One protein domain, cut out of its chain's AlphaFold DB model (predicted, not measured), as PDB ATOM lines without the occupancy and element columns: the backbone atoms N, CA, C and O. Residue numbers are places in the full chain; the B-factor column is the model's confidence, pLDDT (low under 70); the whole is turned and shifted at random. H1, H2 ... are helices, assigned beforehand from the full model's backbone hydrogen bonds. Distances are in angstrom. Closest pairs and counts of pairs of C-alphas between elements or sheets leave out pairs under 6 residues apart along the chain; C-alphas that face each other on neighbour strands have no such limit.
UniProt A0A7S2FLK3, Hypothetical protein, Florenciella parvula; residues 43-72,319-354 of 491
ATOM      1  N   TRP A  43       0.700  25.137 -41.885       54.72
ATOM      2  CA  TRP A  43       0.590  26.108 -40.789       54.72
ATOM      3  C   TRP A  43       1.958  26.643 -40.365       54.72
ATOM      4  O   TRP A  43       2.112  27.847 -40.187       54.72
ATOM      5  N   PHE A  44       2.965  25.773 -40.266       62.03
ATOM      6  CA  PHE A  44       4.322  26.179 -39.910       62.03
ATOM      7  C   PHE A  44       4.939  27.111 -40.964       62.03
ATOM      8  O   PHE A  44       5.447  28.171 -40.612       62.03
ATOM      9  N   VAL A  45       4.817  26.778 -42.254       67.69
ATOM     10  CA  VAL A  45       5.279  27.643 -43.355       67.69
ATOM     11  C   VAL A  45       4.550  28.990 -43.336       67.69
ATOM     12  O   VAL A  45       5.193  30.025 -43.459       67.69
ATOM     13  N   SER A  46       3.233  29.000 -43.105       74.06
ATOM     14  CA  SER A  46       2.455  30.246 -43.039       74.06
ATOM     15  C   SER A  46       2.877  31.133 -41.863       74.06
ATOM     16  O   SER A  46       3.035  32.336 -42.035       74.06
ATOM     17  N   ILE A  47       3.116  30.554 -40.681       79.44
ATOM     18  CA  ILE A  47       3.569  31.296 -39.493       79.44
ATOM     19  C   ILE A  47       4.972  31.870 -39.707       79.44
ATOM     20  O   ILE A  47       5.204  33.028 -39.373       79.44
ATOM     21  N   VAL A  48       5.892  31.098 -40.293       77.81
ATOM     22  CA  VAL A  48       7.258  31.563 -40.587       77.81
ATOM     23  C   VAL A  48       7.247  32.696 -41.614       77.81
ATOM     24  O   VAL A  48       7.937  33.692 -41.415       77.81
ATOM     25  N   VAL A  49       6.435  32.595 -42.671       80.94
ATOM     26  CA  VAL A  49       6.296  33.661 -43.678       80.94
ATOM     27  C   VAL A  49       5.677  34.921 -43.073       80.94
ATOM     28  O   VAL A  49       6.188  36.012 -43.303       80.94
ATOM     29  N   ILE A  50       4.621  34.796 -42.263       83.19
ATOM     30  CA  ILE A  50       4.010  35.948 -41.581       83.19
ATOM     31  C   ILE A  50       5.015  36.599 -40.626       83.19
ATOM     32  O   ILE A  50       5.175  37.815 -40.658       83.19
ATOM     33  N   ALA A  51       5.733  35.810 -39.823       80.69
ATOM     34  CA  ALA A  51       6.759  36.323 -38.921       80.69
ATOM     35  C   ALA A  51       7.878  37.047 -39.687       80.69
ATOM     36  O   ALA A  51       8.270  38.140 -39.288       80.69
ATOM     37  N   TYR A  52       8.338  36.485 -40.811       82.44
ATOM     38  CA  TYR A  52       9.312  37.135 -41.686       82.44
ATOM     39  C   TYR A  52       8.792  38.469 -42.220       82.44
ATOM     40  O   TYR A  52       9.474  39.475 -42.083       82.44
ATOM     41  N   LEU A  53       7.576  38.505 -42.774       83.00
ATOM     42  CA  LEU A  53       6.984  39.732 -43.311       83.00
ATOM     43  C   LEU A  53       6.779  40.793 -42.225       83.00
ATOM     44  O   LEU A  53       7.040  41.965 -42.474       83.00
ATOM     45  N   CYS A  54       6.367  40.408 -41.015       83.19
ATOM     46  CA  CYS A  54       6.263  41.336 -39.890       83.19
ATOM     47  C   CYS A  54       7.631  41.913 -39.505       83.19
ATOM     48  O   CYS A  54       7.753  43.125 -39.357       83.19
ATOM     49  N   ILE A  55       8.660  41.068 -39.379       80.25
ATOM     50  CA  ILE A  55      10.029  41.517 -39.087       80.25
ATOM     51  C   ILE A  55      10.533  42.427 -40.209       80.25
ATOM     52  O   ILE A  55      11.059  43.498 -39.926       80.25
ATOM     53  N   TYR A  56      10.322  42.043 -41.467       83.06
ATOM     54  CA  TYR A  56      10.682  42.836 -42.635       83.06
ATOM     55  C   TYR A  56      10.043  44.224 -42.595       83.06
ATOM     56  O   TYR A  56      10.758  45.211 -42.691       83.06
ATOM     57  N   GLN A  57       8.730  44.320 -42.373       82.81
ATOM     58  CA  GLN A  57       8.034  45.608 -42.299       82.81
ATOM     59  C   GLN A  57       8.540  46.482 -41.144       82.81
ATOM     60  O   GLN A  57       8.711  47.684 -41.321       82.81
ATOM     61  N   ILE A  58       8.837  45.889 -39.982       80.44
ATOM     62  CA  ILE A  58       9.415  46.618 -38.841       80.44
ATOM     63  C   ILE A  58      10.807  47.151 -39.189       80.44
ATOM     64  O   ILE A  58      11.099  48.315 -38.930       80.44
ATOM     65  N   VAL A  59      11.663  46.315 -39.779       77.75
ATOM     66  CA  VAL A  59      13.037  46.697 -40.127       77.75
ATOM     67  C   VAL A  59      13.046  47.746 -41.234       77.75
ATOM     68  O   VAL A  59      13.740  48.745 -41.101       77.75
ATOM     69  N   VAL A  60      12.249  47.565 -42.288       81.75
ATOM     70  CA  VAL A  60      12.089  48.554 -43.362       81.75
ATOM     71  C   VAL A  60      11.574  49.872 -42.800       81.75
ATOM     72  O   VAL A  60      12.185  50.898 -43.059       81.75
ATOM     73  N   GLY A  61      10.511  49.861 -41.991       78.38
ATOM     74  CA  GLY A  61       9.994  51.081 -41.369       78.38
ATOM     75  C   GLY A  61      11.040  51.792 -40.506       78.38
ATOM     76  O   GLY A  61      11.166  53.008 -40.575       78.38
ATOM     77  N   TYR A  62      11.847  51.036 -39.753       76.56
ATOM     78  CA  TYR A  62      12.947  51.606 -38.974       76.56
ATOM     79  C   TYR A  62      14.029  52.221 -39.875       76.56
ATOM     80  O   TYR A  62      14.497  53.320 -39.607       76.56
ATOM     81  N   VAL A  63      14.427  51.537 -40.952       75.69
ATOM     82  CA  VAL A  63      15.435  52.046 -41.897       75.69
ATOM     83  C   VAL A  63      14.925  53.283 -42.640       75.69
ATOM     84  O   VAL A  63      15.697  54.223 -42.806       75.69
ATOM     85  N   ALA A  64      13.647  53.325 -43.031       76.50
ATOM     86  CA  ALA A  64      13.022  54.519 -43.601       76.50
ATOM     87  C   ALA A  64      13.154  55.704 -42.637       76.50
ATOM     88  O   ALA A  64      13.760  56.718 -42.976       76.50
ATOM     89  N   ALA A  65      12.677  55.521 -41.403       74.00
ATOM     90  CA  ALA A  65      12.661  56.561 -40.383       74.00
ATOM     91  C   ALA A  65      14.067  57.036 -39.978       74.00
ATOM     92  O   ALA A  65      14.265  58.211 -39.695       74.00
ATOM     93  N   GLU A  66      15.049  56.131 -39.924       74.56
ATOM     94  CA  GLU A  66      16.408  56.463 -39.480       74.56
ATOM     95  C   GLU A  66      17.238  57.124 -40.586       74.56
ATOM     96  O   GLU A  66      18.050  57.989 -40.269       74.56
ATOM     97  N   PHE A  67      17.079  56.726 -41.856       74.25
ATOM     98  CA  PHE A  67      17.999  57.109 -42.940       74.25
ATOM     99  C   PHE A  67      17.383  57.964 -44.042       74.25
ATOM    100  O   PHE A  67      18.126  58.646 -44.746       74.25
ATOM    101  N   PHE A  68      16.067  57.918 -44.216       80.12
ATOM    102  CA  PHE A  68      15.386  58.559 -45.337       80.12
ATOM    103  C   PHE A  68      14.415  59.644 -44.895       80.12
ATOM    104  O   PHE A  68      14.178  60.571 -45.657       80.12
ATOM    105  N   GLU A  69      13.888  59.571 -43.680       78.31
ATOM    106  CA  GLU A  69      13.012  60.597 -43.124       78.31
ATOM    107  C   GLU A  69      13.790  61.526 -42.185       78.31
ATOM    108  O   GLU A  69      14.756  61.126 -41.530       78.31
ATOM    109  N   VAL A  70      13.346  62.780 -42.101       68.62
ATOM    110  CA  VAL A  70      13.861  63.752 -41.132       68.62
ATOM    111  C   VAL A  70      12.836  63.897 -40.009       68.62
ATOM    112  O   VAL A  70      11.698  64.301 -40.263       68.62
ATOM    113  N   PRO A  71      13.189  63.582 -38.751       60.53
ATOM    114  CA  PRO A  71      12.278  63.792 -37.640       60.53
ATOM    115  C   PRO A  71      12.002  65.289 -37.423       60.53
ATOM    116  O   PRO A  71      12.923  66.104 -37.368       60.53
ATOM    117  N   TRP A  72      10.733  65.639 -37.202       49.62
ATOM    118  CA  TRP A  72      10.251  67.020 -37.020       49.62
ATOM    119  C   TRP A  72      10.933  67.816 -35.893       49.62
ATOM    120  O   TRP A  72      10.821  69.034 -35.841       49.62
ATOM    121  N   VAL A 319      27.792  53.470 -46.989       79.12
ATOM    122  CA  VAL A 319      27.401  54.119 -45.729       79.12
ATOM    123  C   VAL A 319      26.079  53.543 -45.226       79.12
ATOM    124  O   VAL A 319      25.966  53.168 -44.057       79.12
ATOM    125  N   LEU A 320      25.086  53.391 -46.102       77.38
ATOM    126  CA  LEU A 320      23.797  52.818 -45.743       77.38
ATOM    127  C   LEU A 320      23.922  51.345 -45.328       77.38
ATOM    128  O   LEU A 320      23.404  50.969 -44.279       77.38
ATOM    129  N   LYS A 321      24.630  50.503 -46.094       74.19
ATOM    130  CA  LYS A 321      24.845  49.084 -45.740       74.19
ATOM    131  C   LYS A 321      25.523  48.950 -44.380       74.19
ATOM    132  O   LYS A 321      25.053  48.184 -43.536       74.19
ATOM    133  N   ALA A 322      26.598  49.705 -44.153       72.06
ATOM    134  CA  ALA A 322      27.337  49.687 -42.897       72.06
ATOM    135  C   ALA A 322      26.442  50.104 -41.721       72.06
ATOM    136  O   ALA A 322      26.427  49.441 -40.681       72.06
ATOM    137  N   ASN A 323      25.642  51.157 -41.893       68.69
ATOM    138  CA  ASN A 323      24.782  51.667 -40.834       68.69
ATOM    139  C   ASN A 323      23.522  50.819 -40.601       68.69
ATOM    140  O   ASN A 323      23.126  50.658 -39.447       68.69
ATOM    141  N   ILE A 324      22.935  50.187 -41.623       68.62
ATOM    142  CA  ILE A 324      21.835  49.218 -41.451       68.62
ATOM    143  C   ILE A 324      22.301  48.031 -40.599       68.62
ATOM    144  O   ILE A 324      21.612  47.647 -39.652       68.62
ATOM    145  N   VAL A 325      23.490  47.480 -40.878       68.06
ATOM    146  CA  VAL A 325      24.054  46.358 -40.105       68.06
ATOM    147  C   VAL A 325      24.299  46.752 -38.644       68.06
ATOM    148  O   VAL A 325      23.970  45.980 -37.743       68.06
ATOM    149  N   LYS A 326      24.821  47.961 -38.395       65.38
ATOM    150  CA  LYS A 326      25.009  48.500 -37.034       65.38
ATOM    151  C   LYS A 326      23.679  48.716 -36.302       65.38
ATOM    152  O   LYS A 326      23.588  48.477 -35.101       65.38
ATOM    153  N   THR A 327      22.659  49.178 -37.017       59.19
ATOM    154  CA  THR A 327      21.370  49.601 -36.452       59.19
ATOM    155  C   THR A 327      20.448  48.427 -36.150       59.19
ATOM    156  O   THR A 327      19.682  48.467 -35.187       59.19
ATOM    157  N   VAL A 328      20.563  47.337 -36.911       63.59
ATOM    158  CA  VAL A 328      19.742  46.136 -36.731       63.59
ATOM    159  C   VAL A 328      20.637  44.898 -36.565       63.59
ATOM    160  O   VAL A 328      20.617  44.000 -37.409       63.59
ATOM    161  N   PRO A 329      21.413  44.780 -35.463       61.84
ATOM    162  CA  PRO A 329      22.407  43.710 -35.310       61.84
ATOM    163  C   PRO A 329      21.798  42.304 -35.359       61.84
ATOM    164  O   PRO A 329      22.434  41.356 -35.812       61.84
ATOM    165  N   PHE A 330      20.542  42.157 -34.920       60.09
ATOM    166  CA  PHE A 330      19.830  40.878 -34.961       60.09
ATOM    167  C   PHE A 330      19.433  40.461 -36.386       60.09
ATOM    168  O   PHE A 330      19.276  39.268 -36.638       60.09
ATOM    169  N   ALA A 331      19.305  41.408 -37.327       54.62
ATOM    170  CA  ALA A 331      19.020  41.107 -38.729       54.62
ATOM    171  C   ALA A 331      20.234  40.501 -39.443       54.62
ATOM    172  O   ALA A 331      20.045  39.688 -40.339       54.62
ATOM    173  N   ALA A 332      21.462  40.787 -38.991       54.69
ATOM    174  CA  ALA A 332      22.669  40.137 -39.509       54.69
ATOM    175  C   ALA A 332      22.706  38.619 -39.221       54.69
ATOM    176  O   ALA A 332      23.342  37.866 -39.955       54.69
ATOM    177  N   GLY A 333      22.017  38.163 -38.164       54.31
ATOM    178  CA  GLY A 333      21.893  36.744 -37.799       54.31
ATOM    179  C   GLY A 333      20.699  36.023 -38.436       54.31
ATOM    180  O   GLY A 333      20.640  34.793 -38.414       54.31
ATOM    181  N   LEU A 334      19.750  36.762 -39.014       54.56
ATOM    182  CA  LEU A 334      18.667  36.202 -39.818       54.56
ATOM    183  C   LEU A 334      19.230  36.003 -41.228       54.56
ATOM    184  O   LEU A 334      19.707  36.960 -41.824       54.56
ATOM    185  N   ALA A 335      19.245  34.755 -41.716       47.81
ATOM    186  CA  ALA A 335      19.834  34.351 -43.001       47.81
ATOM    187  C   ALA A 335      19.727  35.464 -44.059       47.81
ATOM    188  O   ALA A 335      18.621  35.947 -44.289       47.81
ATOM    189  N   GLY A 336      20.860  35.864 -44.657       57.16
ATOM    190  CA  GLY A 336      21.119  37.167 -45.306       57.16
ATOM    191  C   GLY A 336      20.152  37.717 -46.372       57.16
ATOM    192  O   GLY A 336      20.432  38.770 -46.935       57.16
ATOM    193  N   GLY A 337      19.012  37.073 -46.629       66.81
ATOM    194  CA  GLY A 337      17.899  37.621 -47.401       66.81
ATOM    195  C   GLY A 337      17.258  38.864 -46.774       66.81
ATOM    196  O   GLY A 337      16.945  39.787 -47.511       66.81
ATOM    197  N   LEU A 338      17.146  38.968 -45.440       71.25
ATOM    198  CA  LEU A 338      16.483  40.130 -44.821       71.25
ATOM    199  C   LEU A 338      17.250  41.438 -45.067       71.25
ATOM    200  O   LEU A 338      16.662  42.427 -45.493       71.25
ATOM    201  N   THR A 339      18.565  41.445 -44.837       69.94
ATOM    202  CA  THR A 339      19.409  42.623 -45.097       69.94
ATOM    203  C   THR A 339      19.417  42.986 -46.581       69.94
ATOM    204  O   THR A 339      19.358  44.166 -46.915       69.94
ATOM    205  N   ALA A 340      19.440  41.990 -47.475       75.56
ATOM    206  CA  ALA A 340      19.375  42.214 -48.918       75.56
ATOM    207  C   ALA A 340      18.021  42.800 -49.360       75.56
ATOM    208  O   ALA A 340      18.002  43.737 -50.154       75.56
ATOM    209  N   ASP A 341      16.904  42.309 -48.819       77.94
ATOM    210  CA  ASP A 341      15.559  42.804 -49.130       77.94
ATOM    211  C   ASP A 341      15.339  44.230 -48.600       77.94
ATOM    212  O   ASP A 341      14.701  45.051 -49.261       77.94
ATOM    213  N   VAL A 342      15.862  44.541 -47.409       75.19
ATOM    214  CA  VAL A 342      15.821  45.891 -46.820       75.19
ATOM    215  C   VAL A 342      16.685  46.848 -47.629       75.19
ATOM    216  O   VAL A 342      16.254  47.954 -47.939       75.19
ATOM    217  N   TYR A 343      17.883  46.415 -48.019       75.81
ATOM    218  CA  TYR A 343      18.766  47.211 -48.860       75.81
ATOM    219  C   TYR A 343      18.149  47.470 -50.239       75.81
ATOM    220  O   TYR A 343      18.105  48.616 -50.672       75.81
ATOM    221  N   LYS A 344      17.572  46.449 -50.886       79.50
ATOM    222  CA  LYS A 344      16.818  46.617 -52.134       79.50
ATOM    223  C   LYS A 344      15.681  47.623 -51.960       79.50
ATOM    224  O   LYS A 344      15.491  48.487 -52.805       79.50
ATOM    225  N   LYS A 345      14.954  47.553 -50.841       81.56
ATOM    226  CA  LYS A 345      13.884  48.511 -50.561       81.56
ATOM    227  C   LYS A 345      14.400  49.940 -50.410       81.56
ATOM    228  O   LYS A 345      13.761  50.875 -50.878       81.56
ATOM    229  N   ALA A 346      15.562  50.103 -49.790       77.12
ATOM    230  CA  ALA A 346      16.205  51.399 -49.667       77.12
ATOM    231  C   ALA A 346      16.688  51.952 -51.020       77.12
ATOM    232  O   ALA A 346      16.578  53.152 -51.258       77.12
ATOM    233  N   GLN A 347      17.139  51.088 -51.938       78.06
ATOM    234  CA  GLN A 347      17.453  51.484 -53.317       78.06
ATOM    235  C   GLN A 347      16.211  51.998 -54.060       78.06
ATOM    236  O   GLN A 347      16.275  53.057 -54.687       78.06
ATOM    237  N   GLU A 348      15.061  51.332 -53.894       79.94
ATOM    238  CA  GLU A 348      13.785  51.794 -54.461       79.94
ATOM    239  C   GLU A 348      13.432  53.216 -53.983       79.94
ATOM    240  O   GLU A 348      12.954  54.025 -54.777       79.94
ATOM    241  N   TRP A 349      13.702  53.553 -52.713       77.31
ATOM    242  CA  TRP A 349      13.487  54.908 -52.189       77.31
ATOM    243  C   TRP A 349      14.442  55.940 -52.772       77.31
ATOM    244  O   TRP A 349      14.045  57.083 -52.947       77.31
ATOM    245  N   THR A 350      15.667  55.567 -53.134       71.88
ATOM    246  CA  THR A 350      16.592  56.468 -53.850       71.88
ATOM    247  C   THR A 350      16.274  56.612 -55.345       71.88
ATOM    248  O   THR A 350      16.992  57.304 -56.071       71.88
ATOM    249  N   GLU A 351      15.177  55.990 -55.792       65.06
ATOM    250  CA  GLU A 351      14.735  55.823 -57.176       65.06
ATOM    251  C   GLU A 351      15.768  55.082 -58.052       65.06
ATOM    252  O   GLU A 351      16.835  55.598 -58.391       65.06
ATOM    253  N   ASP A 352      15.398  53.874 -58.482       53.28
ATOM    254  CA  ASP A 352      16.241  52.815 -59.070       53.28
ATOM    255  C   ASP A 352      16.902  53.091 -60.448       53.28
ATOM    256  O   ASP A 352      17.451  52.177 -61.064       53.28
ATOM    257  N   SER A 353      16.912  54.320 -60.979       47.50
ATOM    258  CA  SER A 353      17.630  54.595 -62.237       47.50
ATOM    259  C   SER A 353      18.324  55.956 -62.282       47.50
ATOM    260  O   SER A 353      17.820  56.887 -62.897       47.50
ATOM    261  N   LEU A 354      19.509  56.076 -61.682       47.28
ATOM    262  CA  LEU A 354      20.497  57.102 -62.049       47.28
ATOM    263  C   LEU A 354      21.921  56.560 -61.857       47.28
ATOM    264  O   LEU A 354      22.581  56.830 -60.859       47.28
TER     265      LEU A 354
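AT A GLANCE: This is residues 43 to 72 and 319 to 354 of the 491 residues of the protein "Hypothetical protein" of Florenciella parvula (UniProt A0A7S2FLK3). One long helix, H1, makes the long axis; the shorter H3 crosses its later part at a steep tilt, and the short H2 lies beside H3, while residues 43 to 51 of H1 stick out free. The printed part has 66 residues with three named helices, in the order H1, H2, H3, and no named strand: the class is all helix. It is only just compact, close to loose, with a radius of gyration of the C-alphas of 12.8 A, and its elongated outline spans 40 by 25 by 25 A.

HOW THE PARTS SIT: Start with H1, residues 43 to 68: it touches H3, residues 337 to 349, with its residues 56 to 68 alone. Look at the closest C-alphas, those of Val 60 and Val 342, 5.7 A apart; the two helices run the same way at a steep tilt of 43 degrees. H2, residues 319 to 327, only just touches H3, with 3 pairs of C-alphas within 8 A, and H3 touches H2 with its residues 339 to 343 alone. Their closest C-alphas are those of Lys 321 and Tyr 343, 7.1 A apart, and they run opposite ways at a steep tilt of 48 degrees. H1 and H2 are close but not clearly touching, nearest at the C-alphas of Val 63 and Ile 324, 7.0 A apart. In H1, H2 and H3 every O i to N i+4 pair is within hydrogen-bond range.

IN THESE COORDINATES: Find C-alpha 43 at (0.590, 26.108, -40.789); from there H1 runs 36.0 A to C-alpha 68. H2 runs 12.0 A from C-alpha 319 at (27.401, 54.119, -45.729) to C-alpha 327. H3 runs 18.5 A from C-alpha 337 to C-alpha 349 at (13.487, 54.908, -52.189).

THE WHOLE: The C-alphas farthest apart are those of Trp 43 and Leu 354, 42.5 A. Residues 73 to 318 are not printed, and C-alphas 72 and 319 across the cut are 23.2 A apart. The link from H2 to H3 is short, with 9 residues. The mean pLDDT of the printed part is 70.8, and 26 printed residues are under 70, among them residues 323 to 337.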